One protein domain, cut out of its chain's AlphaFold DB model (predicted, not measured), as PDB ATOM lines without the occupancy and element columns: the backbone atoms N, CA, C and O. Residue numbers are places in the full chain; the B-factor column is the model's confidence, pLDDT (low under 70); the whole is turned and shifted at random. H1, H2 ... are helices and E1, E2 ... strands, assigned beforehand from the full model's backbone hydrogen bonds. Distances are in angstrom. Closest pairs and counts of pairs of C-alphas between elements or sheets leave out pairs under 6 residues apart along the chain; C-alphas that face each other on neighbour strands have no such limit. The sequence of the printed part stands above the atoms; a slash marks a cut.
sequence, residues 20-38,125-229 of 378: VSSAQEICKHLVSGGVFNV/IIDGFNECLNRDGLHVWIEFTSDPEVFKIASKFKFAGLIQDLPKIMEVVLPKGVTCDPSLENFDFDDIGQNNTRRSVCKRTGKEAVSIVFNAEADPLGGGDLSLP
ATOM      1  N   VAL A  20     -28.802 -24.171  29.005       62.34
ATOM      2  CA  VAL A  20     -27.381 -24.338  28.644       62.34
ATOM      3  C   VAL A  20     -27.131 -23.980  27.173       62.34
ATOM      4  O   VAL A  20     -26.091 -23.411  26.847       62.34
ATOM      5  N   SER A  21     -28.111 -24.227  26.296       67.25
ATOM      6  CA  SER A  21     -27.996 -23.947  24.855       67.25
ATOM      7  C   SER A  21     -27.976 -22.446  24.538       67.25
ATOM      8  O   SER A  21     -27.155 -21.985  23.749       67.25
ATOM      9  N   SER A  22     -28.802 -21.646  25.223       69.81
ATOM     10  CA  SER A  22     -28.880 -20.198  24.990       69.81
ATOM     11  C   SER A  22     -27.601 -19.462  25.387       69.81
ATOM     12  O   SER A  22     -27.255 -18.444  24.796       69.81
ATOM     13  N   ALA A  23     -26.879 -19.974  26.385       67.06
ATOM     14  CA  ALA A  23     -25.652 -19.352  26.857       67.06
ATOM     15  C   ALA A  23     -24.471 -19.581  25.894       67.06
ATOM     16  O   ALA A  23     -23.544 -18.771  25.880       67.06
ATOM     17  N   GLN A  24     -24.483 -20.666  25.111       70.75
ATOM     18  CA  GLN A  24     -23.445 -20.959  24.116       70.75
ATOM     19  C   GLN A  24     -23.561 -20.039  22.897       70.75
ATOM     20  O   GLN A  24     -22.554 -19.477  22.469       70.75
ATOM     21  N   GLU A  25     -24.781 -19.804  22.409       76.69
ATOM     22  CA  GLU A  25     -25.031 -18.895  21.281       76.69
ATOM     23  C   GLU A  25     -24.601 -17.453  21.593       76.69
ATOM     24  O   GLU A  25     -23.971 -16.793  20.767       76.69
ATOM     25  N   ILE A  26     -24.846 -16.975  22.819       77.75
ATOM     26  CA  ILE A  26     -24.395 -15.642  23.250       77.75
ATOM     27  C   ILE A  26     -22.868 -15.543  23.192       77.75
ATOM     28  O   ILE A  26     -22.338 -14.576  22.645       77.75
ATOM     29  N   CYS A  27     -22.152 -16.552  23.697       80.94
ATOM     30  CA  CYS A  27     -20.692 -16.565  23.642       80.94
ATOM     31  C   CYS A  27     -20.165 -16.638  22.212       80.94
ATOM     32  O   CYS A  27     -19.214 -15.938  21.881       80.94
ATOM     33  N   LYS A  28     -20.808 -17.419  21.339       77.69
ATOM     34  CA  LYS A  28     -20.453 -17.475  19.922       77.69
ATOM     35  C   LYS A  28     -20.545 -16.096  19.269       77.69
ATOM     36  O   LYS A  28     -19.605 -15.668  18.606       77.69
ATOM     37  N   HIS A  29     -21.636 -15.366  19.491       73.00
ATOM     38  CA  HIS A  29     -21.804 -14.025  18.928       73.00
ATOM     39  C   HIS A  29     -20.838 -12.996  19.521       73.00
ATOM     40  O   HIS A  29     -20.274 -12.190  18.784       73.00
ATOM     41  N   LEU A  30     -20.613 -13.041  20.833       72.62
ATOM     42  CA  LEU A  30     -19.735 -12.093  21.511       72.62
ATOM     43  C   LEU A  30     -18.258 -12.288  21.126       72.62
ATOM     44  O   LEU A  30     -17.526 -11.318  20.957       72.62
ATOM     45  N   VAL A  31     -17.824 -13.541  20.969       72.25
ATOM     46  CA  VAL A  31     -16.434 -13.887  20.647       72.25
ATOM     47  C   VAL A  31     -16.155 -13.738  19.144       72.25
ATOM     48  O   VAL A  31     -15.118 -13.181  18.780       72.25
ATOM     49  N   SER A  32     -17.098 -14.118  18.269       64.38
ATOM     50  CA  SER A  32     -16.946 -13.971  16.805       64.38
ATOM     51  C   SER A  32     -16.871 -12.515  16.337       64.38
ATOM     52  O   SER A  32     -16.187 -12.225  15.356       64.38
ATOM     53  N   GLY A  33     -17.528 -11.591  17.045       60.59
ATOM     54  CA  GLY A  33     -17.431 -10.154  16.776       60.59
ATOM     55  C   GLY A  33     -16.075  -9.540  17.143       60.59
ATOM     56  O   GLY A  33     -15.760  -8.452  16.669       60.59
ATOM     57  N   GLY A  34     -15.267 -10.243  17.947       58.16
ATOM     58  CA  GLY A  34     -14.033  -9.729  18.531       58.16
ATOM     59  C   GLY A  34     -14.284  -8.664  19.605       58.16
ATOM     60  O   GLY A  34     -15.261  -7.917  19.577       58.16
ATOM     61  N   VAL A  35     -13.373  -8.563  20.574       56.78
ATOM     62  CA  VAL A  35     -13.353  -7.416  21.492       56.78
ATOM     63  C   VAL A  35     -12.528  -6.325  20.827       56.78
ATOM     64  O   VAL A  35     -11.304  -6.418  20.726       56.78
ATOM     65  N   PHE A  36     -13.209  -5.303  20.319       52.78
ATOM     66  CA  PHE A  36     -12.555  -4.175  19.670       52.78
ATOM     67  C   PHE A  36     -11.733  -3.379  20.691       52.78
ATOM     68  O   PHE A  36     -12.281  -2.782  21.615       52.78
ATOM     69  N   ASN A  37     -10.416  -3.328  20.497       38.69
ATOM     70  CA  ASN A  37      -9.573  -2.272  21.046       38.69
ATOM     71  C   ASN A  37      -9.286  -1.303  19.893       38.69
ATOM     72  O   ASN A  37      -8.399  -1.549  19.075       38.69
ATOM     73  N   VAL A  38     -10.125  -0.277  19.729       35.97
ATOM     74  CA  VAL A  38     -10.127   0.544  18.508       35.97
ATOM     75  C   VAL A  38      -8.958   1.533  18.513       35.97
ATOM     76  O   VAL A  38      -9.045   2.652  18.990       35.97
ATOM     77  N   ILE A 125     -19.350  -5.839  28.432       70.88
ATOM     78  CA  ILE A 125     -18.924  -6.627  27.260       70.88
ATOM     79  C   ILE A 125     -17.617  -7.357  27.567       70.88
ATOM     80  O   ILE A 125     -17.466  -8.527  27.215       70.88
ATOM     81  N   ILE A 126     -16.677  -6.681  28.235       78.00
ATOM     82  CA  ILE A 126     -15.404  -7.283  28.650       78.00
ATOM     83  C   ILE A 126     -15.661  -8.417  29.648       78.00
ATOM     84  O   ILE A 126     -15.091  -9.498  29.510       78.00
ATOM     85  N   ASP A 127     -16.541  -8.194  30.621       83.31
ATOM     86  CA  ASP A 127     -16.917  -9.186  31.623       83.31
ATOM     87  C   ASP A 127     -17.620 -10.383  30.977       83.31
ATOM     88  O   ASP A 127     -17.226 -11.522  31.231       83.31
ATOM     89  N   GLY A 128     -18.569 -10.147  30.064       83.88
ATOM     90  CA  GLY A 128     -19.212 -11.212  29.292       83.88
ATOM     91  C   GLY A 128     -18.218 -12.010  28.442       83.88
ATOM     92  O   GLY A 128     -18.280 -13.237  28.390       83.88
ATOM     93  N   PHE A 129     -17.242 -11.340  27.826       85.38
ATOM     94  CA  PHE A 129     -16.203 -12.000  27.035       85.38
ATOM     95  C   PHE A 129     -15.292 -12.857  27.907       85.38
ATOM     96  O   PHE A 129     -15.017 -14.013  27.580       85.38
ATOM     97  N   ASN A 130     -14.876 -12.331  29.056       89.19
ATOM     98  CA  ASN A 130     -14.090 -13.074  30.029       89.19
ATOM     99  C   ASN A 130     -14.873 -14.250  30.620       89.19
ATOM    100  O   ASN A 130     -14.282 -15.302  30.860       89.19
ATOM    101  N   GLU A 131     -16.183 -14.114  30.841       90.19
ATOM    102  CA  GLU A 131     -17.045 -15.223  31.255       90.19
ATOM    103  C   GLU A 131     -17.050 -16.327  30.191       90.19
ATOM    104  O   GLU A 131     -16.840 -17.496  30.520       90.19
ATOM    105  N   CYS A 132     -17.191 -15.963  28.913       88.69
ATOM    106  CA  CYS A 132     -17.138 -16.909  27.801       88.69
ATOM    107  C   CYS A 132     -15.786 -17.625  27.725       88.69
ATOM    108  O   CYS A 132     -15.761 -18.853  27.771       88.69
ATOM    109  N   LEU A 133     -14.666 -16.891  27.761       90.38
ATOM    110  CA  LEU A 133     -13.307 -17.459  27.794       90.38
ATOM    111  C   LEU A 133     -12.997 -18.287  29.053       90.38
ATOM    112  O   LEU A 133     -11.929 -18.906  29.158       90.38
ATOM    113  N   ASN A 134     -13.880 -18.240  30.051       90.50
ATOM    114  CA  ASN A 134     -13.783 -19.018  31.271       90.50
ATOM    115  C   ASN A 134     -14.616 -20.301  31.254       90.50
ATOM    116  O   ASN A 134     -14.505 -21.067  32.215       90.50
ATOM    117  N   ARG A 135     -15.374 -20.577  30.194       89.25
ATOM    118  CA  ARG A 135     -16.058 -21.861  30.011       89.25
ATOM    119  C   ARG A 135     -15.108 -22.910  29.448       89.25
ATOM    120  O   ARG A 135     -14.135 -22.573  28.777       89.25
ATOM    121  N   ASP A 136     -15.392 -24.174  29.729       88.19
ATOM    122  CA  ASP A 136     -14.614 -25.283  29.181       88.19
ATOM    123  C   ASP A 136     -14.849 -25.402  27.675       88.19
ATOM    124  O   ASP A 136     -15.993 -25.376  27.232       88.19
ATOM    125  N   GLY A 137     -13.774 -25.530  26.902       87.56
ATOM    126  CA  GLY A 137     -13.799 -25.635  25.449       87.56
ATOM    127  C   GLY A 137     -12.643 -24.902  24.769       87.56
ATOM    128  O   GLY A 137     -11.813 -24.250  25.411       87.56
ATOM    129  N   LEU A 138     -12.593 -25.038  23.442       88.19
ATOM    130  CA  LEU A 138     -11.716 -24.259  22.573       88.19
ATOM    131  C   LEU A 138     -12.402 -22.941  22.228       88.19
ATOM    132  O   LEU A 138     -13.486 -22.939  21.657       88.19
ATOM    133  N   HIS A 139     -11.738 -21.837  22.541       90.50
ATOM    134  CA  HIS A 139     -12.169 -20.485  22.217       90.50
ATOM    135  C   HIS A 139     -11.221 -19.917  21.173       90.50
ATOM    136  O   HIS A 139     -10.005 -20.007  21.352       90.50
ATOM    137  N   VAL A 140     -11.757 -19.311  20.118       90.94
ATOM    138  CA  VAL A 140     -10.967 -18.636  19.080       90.94
ATOM    139  C   VAL A 140     -11.597 -17.280  18.798       90.94
ATOM    140  O   VAL A 140     -12.815 -17.186  18.704       90.94
ATOM    141  N   TRP A 141     -10.784 -16.232  18.700       91.56
ATOM    142  CA  TRP A 141     -11.247 -14.874  18.428       91.56
ATOM    143  C   TRP A 141     -10.218 -14.069  17.644       91.56
ATOM    144  O   TRP A 141      -9.046 -14.441  17.536       91.56
ATOM    145  N   ILE A 142     -10.664 -12.927  17.120       89.56
ATOM    146  CA  ILE A 142      -9.800 -11.959  16.452       89.56
ATOM    147  C   ILE A 142      -9.518 -10.779  17.386       89.56
ATOM    148  O   ILE A 142     -10.431 -10.180  17.951       89.56
ATOM    149  N   GLU A 143      -8.242 -10.428  17.521       87.44
ATOM    150  CA  GLU A 143      -7.781  -9.185  18.135       87.44
ATOM    151  C   GLU A 143      -7.345  -8.228  17.013       87.44
ATOM    152  O   GLU A 143      -6.399  -8.494  16.268       87.44
ATOM    153  N   PHE A 144      -8.036  -7.101  16.875       82.12
ATOM    154  CA  PHE A 144      -7.672  -6.069  15.903       82.12
ATOM    155  C   PHE A 144      -6.410  -5.315  16.354       82.12
ATOM    156  O   PHE A 144      -6.167  -5.154  17.552       82.12
ATOM    157  N   THR A 145      -5.601  -4.850  15.398       82.88
ATOM    158  CA  THR A 145      -4.463  -3.957  15.675       82.88
ATOM    159  C   THR A 145      -4.696  -2.570  15.085       82.88
ATOM    160  O   THR A 145      -5.676  -2.347  14.379       82.88
ATOM    161  N   SER A 146      -3.775  -1.641  15.359       77.69
ATOM    162  CA  SER A 146      -3.813  -0.289  14.801       77.69
ATOM    163  C   SER A 146      -3.711  -0.235  13.280       77.69
ATOM    164  O   SER A 146      -4.191   0.724  12.680       77.69
ATOM    165  N   ASP A 147      -3.072  -1.235  12.672       80.94
ATOM    166  CA  ASP A 147      -2.962  -1.384  11.226       80.94
ATOM    167  C   ASP A 147      -4.126  -2.262  10.724       80.94
ATOM    168  O   ASP A 147      -4.211  -3.426  11.121       80.94
ATOM    169  N   PRO A 148      -5.024  -1.760   9.855       82.38
ATOM    170  CA  PRO A 148      -6.166  -2.529   9.358       82.38
ATOM    171  C   PRO A 148      -5.771  -3.744   8.502       82.38
ATOM    172  O   PRO A 148      -6.616  -4.611   8.248       82.38
ATOM    173  N   GLU A 149      -4.517  -3.829   8.049       90.12
ATOM    174  CA  GLU A 149      -3.960  -4.987   7.345       90.12
ATOM    175  C   GLU A 149      -3.404  -6.051   8.299       90.12
ATOM    176  O   GLU A 149      -3.167  -7.181   7.868       90.12
ATOM    177  N   VAL A 150      -3.223  -5.731   9.584       91.50
ATOM    178  CA  VAL A 150      -2.656  -6.630  10.594       91.50
ATOM    179  C   VAL A 150      -3.678  -6.906  11.695       91.50
ATOM    180  O   VAL A 150      -4.224  -6.012  12.336       91.50
ATOM    181  N   PHE A 151      -3.919  -8.179  11.966       92.25
ATOM    182  CA  PHE A 151      -4.786  -8.639  13.048       92.25
ATOM    183  C   PHE A 151      -4.120  -9.811  13.758       92.25
ATOM    184  O   PHE A 151      -3.164 -10.392  13.251       92.25
ATOM    185  N   LYS A 152      -4.585 -10.166  14.950       93.88
ATOM    186  CA  LYS A 152      -4.131 -11.377  15.631       93.88
ATOM    187  C   LYS A 152      -5.287 -12.340  15.734       93.88
ATOM    188  O   LYS A 152      -6.401 -11.940  16.055       93.88
ATOM    189  N   ILE A 153      -5.010 -13.606  15.492       92.62
ATOM    190  CA  ILE A 153      -5.919 -14.675  15.873       92.62
ATOM    191  C   ILE A 153      -5.419 -15.200  17.198       92.62
ATOM    192  O   ILE A 153      -4.265 -15.618  17.319       92.62
ATOM    193  N   ALA A 154      -6.288 -15.147  18.191       91.69
ATOM    194  CA  ALA A 154      -6.020 -15.685  19.498       91.69
ATOM    195  C   ALA A 154      -6.885 -16.922  19.716       91.69
ATOM    196  O   ALA A 154      -8.038 -16.983  19.293       91.69
ATOM    197  N   SER A 155      -6.305 -17.919  20.369       90.75
ATOM    198  CA  SER A 155      -7.030 -19.105  20.792       90.75
ATOM    199  C   SER A 155      -6.648 -19.475  22.212       90.75
ATOM    200  O   SER A 155      -5.524 -19.235  22.668       90.75
ATOM    201  N   LYS A 156      -7.607 -20.050  22.923       89.75
ATOM    202  CA  LYS A 156      -7.439 -20.521  24.287       89.75
ATOM    203  C   LYS A 156      -8.238 -21.795  24.447       89.75
ATOM    204  O   LYS A 156      -9.435 -21.808  24.181       89.75
ATOM    205  N   PHE A 157      -7.585 -22.841  24.927       88.19
ATOM    206  CA  PHE A 157      -8.278 -24.039  25.364       88.19
ATOM    207  C   PHE A 157      -8.384 -24.025  26.887       88.19
ATOM    208  O   PHE A 157      -7.383 -23.867  27.594       88.19
ATOM    209  N   LYS A 158      -9.609 -24.148  27.393       87.88
ATOM    210  CA  LYS A 158      -9.875 -24.254  28.825       87.88
ATOM    211  C   LYS A 158     -10.568 -25.574  29.114       87.88
ATOM    212  O   LYS A 158     -11.473 -25.972  28.390       87.88
ATOM    213  N   PHE A 159     -10.152 -26.239  30.183       85.56
ATOM    214  CA  PHE A 159     -10.794 -27.458  30.646       85.56
ATOM    215  C   PHE A 159     -10.680 -27.584  32.166       85.56
ATOM    216  O   PHE A 159      -9.610 -27.332  32.721       85.56
ATOM    217  N   ALA A 160     -11.765 -27.974  32.838       79.62
ATOM    218  CA  ALA A 160     -11.843 -28.042  34.297       79.62
ATOM    219  C   ALA A 160     -11.453 -29.402  34.920       79.62
ATOM    220  O   ALA A 160     -11.499 -29.542  36.141       79.62
ATOM    221  N   GLY A 161     -11.076 -30.412  34.131       80.19
ATOM    222  CA  GLY A 161     -10.730 -31.757  34.619       80.19
ATOM    223  C   GLY A 161      -9.367 -32.299  34.156       80.19
ATOM    224  O   GLY A 161      -8.508 -31.576  33.665       80.19
ATOM    225  N   LEU A 162      -9.188 -33.617  34.276       73.12
ATOM    226  CA  LEU A 162      -8.027 -34.348  33.760       73.12
ATOM    227  C   LEU A 162      -8.353 -34.890  32.355       73.12
ATOM    228  O   LEU A 162      -8.872 -36.002  32.260       73.12
ATOM    229  N   ILE A 163      -8.108 -34.138  31.271       63.59
ATOM    230  CA  ILE A 163      -8.117 -34.764  29.929       63.59
ATOM    231  C   ILE A 163      -6.763 -35.389  29.655       63.59
ATOM    232  O   ILE A 163      -5.729 -34.788  29.941       63.59
ATOM    233  N   GLN A 164      -6.797 -36.577  29.061       64.25
ATOM    234  CA  GLN A 164      -5.635 -37.176  28.413       64.25
ATOM    235  C   GLN A 164      -5.438 -36.659  26.979       64.25
ATOM    236  O   GLN A 164      -4.299 -36.623  26.532       64.25
ATOM    237  N   ASP A 165      -6.499 -36.183  26.315       72.88
ATOM    238  CA  ASP A 165      -6.467 -35.759  24.911       72.88
ATOM    239  C   ASP A 165      -6.913 -34.297  24.753       72.88
ATOM    240  O   ASP A 165      -8.047 -33.931  25.067       72.88
ATOM    241  N   LEU A 166      -6.017 -33.439  24.267       76.50
ATOM    242  CA  LEU A 166      -6.356 -32.072  23.874       76.50
ATOM    243  C   LEU A 166      -7.117 -32.106  22.537       76.50
ATOM    244  O   LEU A 166      -6.728 -32.872  21.652       76.50
ATOM    245  N   PRO A 167      -8.185 -31.304  22.356       77.00
ATOM    246  CA  PRO A 167      -8.913 -31.282  21.094       77.00
ATOM    247  C   PRO A 167      -7.995 -30.803  19.978       77.00
ATOM    248  O   PRO A 167      -7.276 -29.822  20.147       77.00
ATOM    249  N   LYS A 168      -8.043 -31.469  18.826       80.38
ATOM    250  CA  LYS A 168      -7.208 -31.106  17.679       80.38
ATOM    251  C   LYS A 168      -7.971 -30.194  16.727       80.38
ATOM    252  O   LYS A 168      -9.112 -30.477  16.362       80.38
ATOM    253  N   ILE A 169      -7.322 -29.118  16.289       83.50
ATOM    254  CA  ILE A 169      -7.726 -28.397  15.078       83.50
ATOM    255  C   ILE A 169      -7.300 -29.279  13.915       83.50
ATOM    256  O   ILE A 169      -6.120 -29.571  13.743       83.50
ATOM    257  N   MET A 170      -8.284 -29.737  13.157       86.31
ATOM    258  CA  MET A 170      -8.073 -30.566  11.979       86.31
ATOM    259  C   MET A 170      -7.604 -29.714  10.801       86.31
ATOM    260  O   MET A 170      -6.740 -30.137  10.041       86.31
ATOM    261  N   GLU A 171      -8.179 -28.520  10.645       89.88
ATOM    262  CA  GLU A 171      -7.906 -27.647   9.509       89.88
ATOM    263  C   GLU A 171      -8.240 -26.191   9.855       89.88
ATOM    264  O   GLU A 171      -9.247 -25.907  10.506       89.88
ATOM    265  N   VAL A 172      -7.407 -25.264   9.379       92.44
ATOM    266  CA  VAL A 172      -7.712 -23.831   9.372       92.44
ATOM    267  C   VAL A 172      -7.753 -23.358   7.929       92.44
ATOM    268  O   VAL A 172      -6.736 -23.360   7.238       92.44
ATOM    269  N   VAL A 173      -8.923 -22.922   7.471       94.12
ATOM    270  CA  VAL A 173      -9.093 -22.399   6.115       94.12
ATOM    271  C   VAL A 173      -8.837 -20.896   6.138       94.12
ATOM    272  O   VAL A 173      -9.658 -20.121   6.632       94.12
ATOM    273  N   LEU A 174      -7.691 -20.481   5.593       94.19
ATOM    274  CA  LEU A 174      -7.349 -19.072   5.397       94.19
ATOM    275  C   LEU A 174      -7.682 -18.628   3.965       94.19
ATOM    276  O   LEU A 174      -7.368 -19.338   3.005       94.19
ATOM    277  N   PRO A 175      -8.282 -17.441   3.771       94.12
ATOM    278  CA  PRO A 175      -8.532 -16.931   2.435       94.12
ATOM    279  C   PRO A 175      -7.226 -16.474   1.777       94.12
ATOM    280  O   PRO A 175      -6.230 -16.155   2.433       94.12
ATOM    281  N   LYS A 176      -7.236 -16.406   0.442       95.38
ATOM    282  CA  LYS A 176      -6.071 -15.965  -0.336       95.38
ATOM    283  C   LYS A 176      -5.620 -14.570   0.104       95.38
ATOM    284  O   LYS A 176      -6.426 -13.650   0.190       95.38
ATOM    285  N   GLY A 177      -4.315 -14.416   0.317       94.88
ATOM    286  CA  GLY A 177      -3.715 -13.145   0.727       94.88
ATOM    287  C   GLY A 177      -3.707 -12.906   2.235       94.88
ATOM    288  O   GLY A 177      -3.320 -11.820   2.647       94.88
ATOM    289  N   VAL A 178      -4.103 -13.886   3.055       96.75
ATOM    290  CA  VAL A 178      -3.874 -13.873   4.506       96.75
ATOM    291  C   VAL A 178      -2.700 -14.784   4.841       96.75
ATOM    292  O   VAL A 178      -2.686 -15.953   4.467       96.75
ATOM    293  N   THR A 179      -1.718 -14.254   5.564       97.00
ATOM    294  CA  THR A 179      -0.554 -15.004   6.059       97.00
ATOM    295  C   THR A 179      -0.404 -14.780   7.553       97.00
ATOM    296  O   THR A 179      -0.458 -13.629   7.983       97.00
ATOM    297  N   CYS A 180      -0.185 -15.839   8.333       96.25
ATOM    298  CA  CYS A 180      -0.077 -15.762   9.791       96.25
ATOM    299  C   CYS A 180       1.266 -16.294  10.302       96.25
ATOM    300  O   CYS A 180       1.795 -17.258   9.751       96.25
ATOM    301  N   ASP A 181       1.779 -15.685  11.372       95.25
ATOM    302  CA  ASP A 181       3.003 -16.079  12.067       95.25
ATOM    303  C   ASP A 181       2.775 -16.154  13.598       95.25
ATOM    304  O   ASP A 181       2.367 -15.153  14.204       95.25
ATOM    305  N   PRO A 182       2.987 -17.318  14.245       92.69
ATOM    306  CA  PRO A 182       3.267 -18.611  13.619       92.69
ATOM    307  C   PRO A 182       2.102 -19.085  12.742       92.69
ATOM    308  O   PRO A 182       0.942 -18.727  12.987       92.69
ATOM    309  N   SER A 183       2.419 -19.910  11.736       91.81
ATOM    310  CA  SER A 183       1.415 -20.514  10.849       91.81
ATOM    311  C   SER A 183       0.340 -21.245  11.657       91.81
ATOM    312  O   SER A 183       0.642 -21.940  12.629       91.81
ATOM    313  N   LEU A 184      -0.915 -21.088  11.232       89.25
ATOM    314  CA  LEU A 184      -2.073 -21.716  11.867       89.25
ATOM    315  C   LEU A 184      -2.250 -23.185  11.465       89.25
ATOM    316  O   LEU A 184      -2.945 -23.911  12.163       89.25
ATOM    317  N   GLU A 185      -1.612 -23.633  10.380       82.69
ATOM    318  CA  GLU A 185      -1.692 -25.025   9.905       82.69
ATOM    319  C   GLU A 185      -0.942 -25.996  10.831       82.69
ATOM    320  O   GLU A 185      -1.313 -27.158  10.951       82.69
ATOM    321  N   ASN A 186       0.080 -25.506  11.541       73.25
ATOM    322  CA  ASN A 186       0.874 -26.282  12.498       73.25
ATOM    323  C   ASN A 186       0.440 -25.968  13.935       73.25
ATOM    324  O   ASN A 186       1.253 -25.611  14.799       73.25
ATOM    325  N   PHE A 187      -0.871 -26.014  14.175       74.94
ATOM    326  CA  PHE A 187      -1.430 -25.776  15.497       74.94
ATOM    327  C   PHE A 187      -1.227 -26.999  16.392       74.94
ATOM    328  O   PHE A 187      -2.112 -27.838  16.530       74.94
ATOM    329  N   ASP A 188      -0.044 -27.108  16.995       72.62
ATOM    330  CA  ASP A 188       0.144 -28.064  18.078       72.62
ATOM    331  C   ASP A 188      -0.573 -27.560  19.339       72.62
ATOM    332  O   ASP A 188      -0.353 -26.433  19.803       72.62
ATOM    333  N   PHE A 189      -1.483 -28.382  19.852       67.25
ATOM    334  CA  PHE A 189      -2.220 -28.099  21.078       67.25
ATOM    335  C   PHE A 189      -1.365 -28.313  22.317       67.25
ATOM    336  O   PHE A 189      -1.627 -27.667  23.336       67.25
ATOM    337  N   ASP A 190      -0.316 -29.131  22.213       67.31
ATOM    338  CA  ASP A 190       0.636 -29.335  23.299       67.31
ATOM    339  C   ASP A 190       1.306 -28.001  23.690       67.31
ATOM    340  O   ASP A 190       1.558 -27.752  24.872       67.31
ATOM    341  N   ASP A 191       1.460 -27.075  22.733       63.53
ATOM    342  CA  ASP A 191       2.011 -25.730  22.954       63.53
ATOM    343  C   ASP A 191       1.040 -24.754  23.635       63.53
ATOM    344  O   ASP A 191       1.470 -23.762  24.234       63.53
ATOM    345  N   ILE A 192      -0.276 -24.982  23.557       64.88
ATOM    346  CA  ILE A 192      -1.246 -24.089  24.215       64.88
ATOM    347  C   ILE A 192      -1.172 -24.281  25.730       64.88
ATOM    348  O   ILE A 192      -1.429 -23.345  26.483       64.88
ATOM    349  N   GLY A 193      -0.763 -25.456  26.214       62.28
ATOM    350  CA  GLY A 193      -0.819 -25.779  27.634       62.28
ATOM    351  C   GLY A 193      -2.226 -25.589  28.225       62.28
ATOM    352  O   GLY A 193      -3.167 -25.099  27.597       62.28
ATOM    353  N   GLN A 194      -2.410 -25.972  29.482       65.06
ATOM    354  CA  GLN A 194      -3.668 -25.666  30.156       65.06
ATOM    355  C   GLN A 194      -3.708 -24.162  30.467       65.06
ATOM    356  O   GLN A 194      -2.855 -23.660  31.194       65.06
ATOM    357  N   ASN A 195      -4.715 -23.456  29.942       71.38
ATOM    358  CA  ASN A 195      -4.993 -22.028  30.152       71.38
ATOM    359  C   ASN A 195      -4.087 -20.985  29.470       71.38
ATOM    360  O   ASN A 195      -4.371 -19.795  29.662       71.38
ATOM    361  N   ASN A 196      -3.082 -21.330  28.652       84.25
ATOM    362  CA  ASN A 196      -2.393 -20.265  27.910       84.25
ATOM    363  C   ASN A 196      -3.211 -19.828  26.694       84.25
ATOM    364  O   ASN A 196      -4.015 -20.564  26.127       84.25
ATOM    365  N   THR A 197      -3.025 -18.567  26.320       90.06
ATOM    366  CA  THR A 197      -3.584 -18.015  25.089       90.06
ATOM    367  C   THR A 197      -2.491 -17.992  24.040       90.06
ATOM    368  O   THR A 197      -1.500 -17.275  24.205       90.06
ATOM    369  N   ARG A 198      -2.679 -18.736  22.954       89.75
ATOM    370  CA  ARG A 198      -1.794 -18.679  21.792       89.75
ATOM    371  C   ARG A 198      -2.278 -17.578  20.862       89.75
ATOM    372  O   ARG A 198      -3.477 -17.437  20.641       89.75
ATOM    373  N   ARG A 199      -1.345 -16.789  20.334       93.25
ATOM    374  CA  ARG A 199      -1.628 -15.696  19.401       93.25
ATOM    375  C   ARG A 199      -0.784 -15.866  18.149       93.25
ATOM    376  O   ARG A 199       0.428 -16.006  18.267       93.25
ATOM    377  N   SER A 200      -1.421 -15.789  16.990       94.19
ATOM    378  CA  SER A 200      -0.750 -15.683  15.696       94.19
ATOM    379  C   SER A 200      -1.034 -14.319  15.096       94.19
ATOM    380  O   SER A 200      -2.185 -13.889  15.036       94.19
ATOM    381  N   VAL A 201       0.014 -13.622  14.667       95.88
ATOM    382  CA  VAL A 201      -0.108 -12.339  13.978       95.88
ATOM    383  C   VAL A 201      -0.361 -12.624  12.509       95.88
ATOM    384  O   VAL A 201       0.463 -13.236  11.840       95.88
ATOM    385  N   CYS A 202      -1.504 -12.187  12.012       96.56
ATOM    386  CA  CYS A 202      -1.931 -12.359  10.639       96.56
ATOM    387  C   CYS A 202      -1.873 -11.031   9.892       96.56
ATOM    388  O   CYS A 202      -2.264  -9.985  10.407       96.56
ATOM    389  N   LYS A 203      -1.407 -11.087   8.649       97.50
ATOM    390  CA  LYS A 203      -1.408  -9.972   7.711       97.50
ATOM    391  C   LYS A 203      -2.276 -10.321   6.512       97.50
ATOM    392  O   LYS A 203      -2.116 -11.400   5.944       97.50
ATOM    393  N   ARG A 204      -3.173  -9.415   6.121       95.94
ATOM    394  CA  ARG A 204      -3.947  -9.499   4.875       95.94
ATOM    395  C   ARG A 204      -3.390  -8.536   3.832       95.94
ATOM    396  O   ARG A 204      -3.091  -7.395   4.148       95.94
ATOM    397  N   THR A 205      -3.268  -8.980   2.586       96.19
ATOM    398  CA  THR A 205      -2.837  -8.135   1.455       96.19
ATOM    399  C   THR A 205      -4.009  -7.533   0.679       96.19
ATOM    400  O   THR A 205      -3.817  -6.640  -0.141       96.19
ATOM    401  N   GLY A 206      -5.219  -8.064   0.872       92.62
ATOM    402  CA  GLY A 206      -6.442  -7.601   0.221       92.62
ATOM    403  C   GLY A 206      -7.264  -6.676   1.116       92.62
ATOM    404  O   GLY A 206      -7.195  -6.752   2.341       92.62
ATOM    405  N   LYS A 207      -8.088  -5.837   0.483       89.62
ATOM    406  CA  LYS A 207      -9.061  -4.969   1.167       89.62
ATOM    407  C   LYS A 207     -10.437  -5.610   1.325       89.62
ATOM    408  O   LYS A 207     -11.292  -5.041   1.990       89.62
ATOM    409  N   GLU A 208     -10.648  -6.778   0.731       91.88
ATOM    410  CA  GLU A 208     -11.907  -7.512   0.822       91.88
ATOM    411  C   GLU A 208     -12.162  -8.045   2.239       91.88
ATOM    412  O   GLU A 208     -11.255  -8.132   3.077       91.88
ATOM    413  N   ALA A 209     -13.417  -8.408   2.504       89.69
ATOM    414  CA  ALA A 209     -13.773  -9.128   3.720       89.69
ATOM    415  C   ALA A 209     -13.031 -10.474   3.777       89.69
ATOM    416  O   ALA A 209     -12.836 -11.144   2.761       89.69
ATOM    417  N   VAL A 210     -12.609 -10.867   4.976       93.00
ATOM    418  CA  VAL A 210     -11.818 -12.079   5.220       93.00
ATOM    419  C   VAL A 210     -12.635 -13.001   6.114       93.00
ATOM    420  O   VAL A 210     -13.045 -12.592   7.194       93.00
ATOM    421  N   SER A 211     -12.872 -14.236   5.671       93.31
ATOM    422  CA  SER A 211     -13.523 -15.283   6.464       93.31
ATOM    423  C   SER A 211     -12.514 -16.385   6.754       93.31
ATOM    424  O   SER A 211     -11.812 -16.822   5.844       93.31
ATOM    425  N   ILE A 212     -12.406 -16.773   8.020       92.94
ATOM    426  CA  ILE A 212     -11.448 -17.757   8.521       92.94
ATOM    427  C   ILE A 212     -12.246 -18.843   9.223       92.94
ATOM    428  O   ILE A 212     -13.029 -18.528  10.116       92.94
ATOM    429  N   VAL A 213     -12.043 -20.095   8.819       92.56
ATOM    430  CA  VAL A 213     -12.787 -21.237   9.362       92.56
ATOM    431  C   VAL A 213     -11.842 -22.153  10.135       92.56
ATOM    432  O   VAL A 213     -10.816 -22.570   9.602       92.56
ATOM    433  N   PHE A 214     -12.190 -22.462  11.381       91.44
ATOM    434  CA  PHE A 214     -11.511 -23.397  12.271       91.44
ATOM    435  C   PHE A 214     -12.321 -24.689  12.349       91.44
ATOM    436  O   PHE A 214     -13.331 -24.759  13.048       91.44
ATOM    437  N   ASN A 215     -11.843 -25.727  11.667       89.06
ATOM    438  CA  ASN A 215     -12.379 -27.075  11.783       89.06
ATOM    439  C   ASN A 215     -11.620 -27.797  12.899       89.06
ATOM    440  O   ASN A 215     -10.425 -28.056  12.771       89.06
ATOM    441  N   ALA A 216     -12.298 -28.138  13.992       87.19
ATOM    442  CA  ALA A 216     -11.721 -28.879  15.114       87.19
ATOM    443  C   ALA A 216     -12.564 -30.117  15.448       87.19
ATOM    444  O   ALA A 216     -13.737 -30.190  15.088       87.19
ATOM    445  N   GLU A 217     -11.965 -31.102  16.124       84.44
ATOM    446  CA  GLU A 217     -12.663 -32.331  16.549       84.44
ATOM    447  C   GLU A 217     -13.871 -32.037  17.457       84.44
ATOM    448  O   GLU A 217     -14.866 -32.759  17.430       84.44
ATOM    449  N   ALA A 218     -13.790 -30.953  18.231       80.38
ATOM    450  CA  ALA A 218     -14.901 -30.378  18.975       80.38
ATOM    451  C   ALA A 218     -15.184 -28.965  18.453       80.38
ATOM    452  O   ALA A 218     -14.248 -28.189  18.258       80.38
ATOM    453  N   ASP A 219     -16.464 -28.635  18.259       76.81
ATOM    454  CA  ASP A 219     -16.879 -27.317  17.772       76.81
ATOM    455  C   ASP A 219     -16.371 -26.221  18.731       76.81
ATOM    456  O   ASP A 219     -16.685 -26.267  19.930       76.81
ATOM    457  N   PRO A 220     -15.538 -25.273  18.264       78.19
ATOM    458  CA  PRO A 220     -15.020 -24.220  19.119       78.19
ATOM    459  C   PRO A 220     -16.158 -23.342  19.650       78.19
ATOM    460  O   PRO A 220     -16.923 -22.721  18.905       78.19
ATOM    461  N   LEU A 221     -16.224 -23.231  20.974       71.50
ATOM    462  CA  LEU A 221     -17.108 -22.306  21.667       71.50
ATOM    463  C   LEU A 221     -16.576 -20.888  21.447       71.50
ATOM    464  O   LEU A 221     -15.751 -20.401  22.208       71.50
ATOM    465  N   GLY A 222     -17.018 -20.217  20.383       60.44
ATOM    466  CA  GLY A 222     -16.635 -18.818  20.160       60.44
ATOM    467  C   GLY A 222     -16.409 -18.364  18.726       60.44
ATOM    468  O   GLY A 222     -16.119 -17.193  18.530       60.44
ATOM    469  N   GLY A 223     -16.586 -19.219  17.722       62.28
ATOM    470  CA  GLY A 223     -16.443 -18.787  16.330       62.28
ATOM    471  C   GLY A 223     -15.507 -19.690  15.558       62.28
ATOM    472  O   GLY A 223     -14.402 -19.289  15.204       62.28
ATOM    473  N   GLY A 224     -15.985 -20.901  15.262       75.31
ATOM    474  CA  GLY A 224     -15.414 -21.709  14.185       75.31
ATOM    475  C   GLY A 224     -15.323 -20.897  12.896       75.31
ATOM    476  O   GLY A 224     -14.325 -20.983  12.204       75.31
ATOM    477  N   ASP A 225     -16.278 -19.996  12.664       87.56
ATOM    478  CA  ASP A 225     -16.225 -19.008  11.594       87.56
ATOM    479  C   ASP A 225     -15.904 -17.623  12.166       87.56
ATOM    480  O   ASP A 225     -16.723 -17.006  12.855       87.56
ATOM    481  N   LEU A 226     -14.716 -17.111  11.859       89.44
ATOM    482  CA  LEU A 226     -14.327 -15.738  12.152       89.44
ATOM    483  C   LEU A 226     -14.446 -14.896  10.884       89.44
ATOM    484  O   LEU A 226     -14.071 -15.329   9.794       89.44
ATOM    485  N   SER A 227     -14.943 -13.668  11.019       88.94
ATOM    486  CA  SER A 227     -15.106 -12.753   9.891       88.94
ATOM    487  C   SER A 227     -14.520 -11.387  10.206       88.94
ATOM    488  O   SER A 227     -14.853 -10.757  11.205       88.94
ATOM    489  N   LEU A 228     -13.689 -10.895   9.297       86.81
ATOM    490  CA  LEU A 228     -13.168  -9.539   9.269       86.81
ATOM    491  C   LEU A 228     -13.890  -8.740   8.183       86.81
ATOM    492  O   LEU A 228     -13.968  -9.203   7.040       86.81
ATOM    493  N   PRO A 229     -14.372  -7.524   8.487       86.44
ATOM    494  CA  PRO A 229     -14.965  -6.663   7.475       86.44
ATOM    495  C   PRO A 229     -13.918  -6.221   6.445       86.44
ATOM    496  O   PRO A 229     -12.710  -6.217   6.713       86.44
TER     497      PRO A 229
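This is residues 20 to 38 and 125 to 229 of the 378 residues of an uncharacterized protein of Salipiger thiooxidans (UniProt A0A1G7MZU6). Two antiparallel sheets lie face to face as a small sandwich, a strongly twisted sheet of four strands over a smaller one of three, with the helices H1 and H2 along the side where the edge strands E1 and E7 lie. The long link of residues 182 to 196 runs on the side away from the helices. The printed part has 124 residues, with two named helices followed by seven named strands; the sheet orders are E1 E2 E5 E4 and E3 E6 E7. The class is mixed, helices and strands. The whole is compact, with a radius of gyration of the C-alphas of 14.0 A and spans of 42 by 31 by 21 A.

H1, residues 20 to 32, begins at C-alpha 20 at (-27.381, -24.338, 28.644) and is 18.9 A long. After the cut, H2 holds residues 125 to 132. E1, residues 137 to 144, is 22.6 A long, and E2, residues 150 to 158, is 26.4 A long, with C-alpha 150 at (-2.656, -6.630, 10.594). E3 holds residues 169 to 173 and E4 residues 178 to 181. E5, residues 197 to 204, measures 21.9 A, and E6, residues 210 to 216, 19.5 A. E7, residues 225 to 228, ends with C-alpha 228 at (-13.168, -9.539, 9.269).

H1 touches H2 with residues 27 to 31 alone, at a steep tilt of 54 degrees, opposite ways; the closest C-alphas are those of Cys 27 and Cys 132, 5.5 A apart. H1 only grazes both sheets; its closest C-alphas to E1 are those of Val 31 and Trp 141, 5.7 A apart. H2 is not on either sheet. In H2 every O i to N i+4 pair is within hydrogen-bond range, in H1 8 of 9. E1 and E2 form a hairpin, with N 139 and O 156 at 2.8 A. E2 pairs with E5 through N 153 and O 200 at 2.9 A, and the hairpin E4 and E5 has N 181 and O 201 at 2.8 A. In the other sheet E6 is the inner strand, its pairing staggered: residues 213 to 216 pair with E3, N 215 and O 171 at 2.8 A, and residues 210 to 213 with E7, N 212 and O 226 at 2.8 A. The facing parts of the sandwich, two sheets face to face, are 9.2 A centre to centre, their best planes 19 degrees apart.

The two C-alphas farthest apart, those of Leu 162 and Lys 207, are 43.9 A apart. Residues 39 to 124 are not printed, and C-alphas 38 and 125 are 14.3 A apart across the cut. The link from E4 to E5 is long, with 15 residues. The mean pLDDT of the printed part is 82.0; residues 20 to 23, 32 to 38, 163 to 164, 189 to 194 and 222 to 223 are under 70.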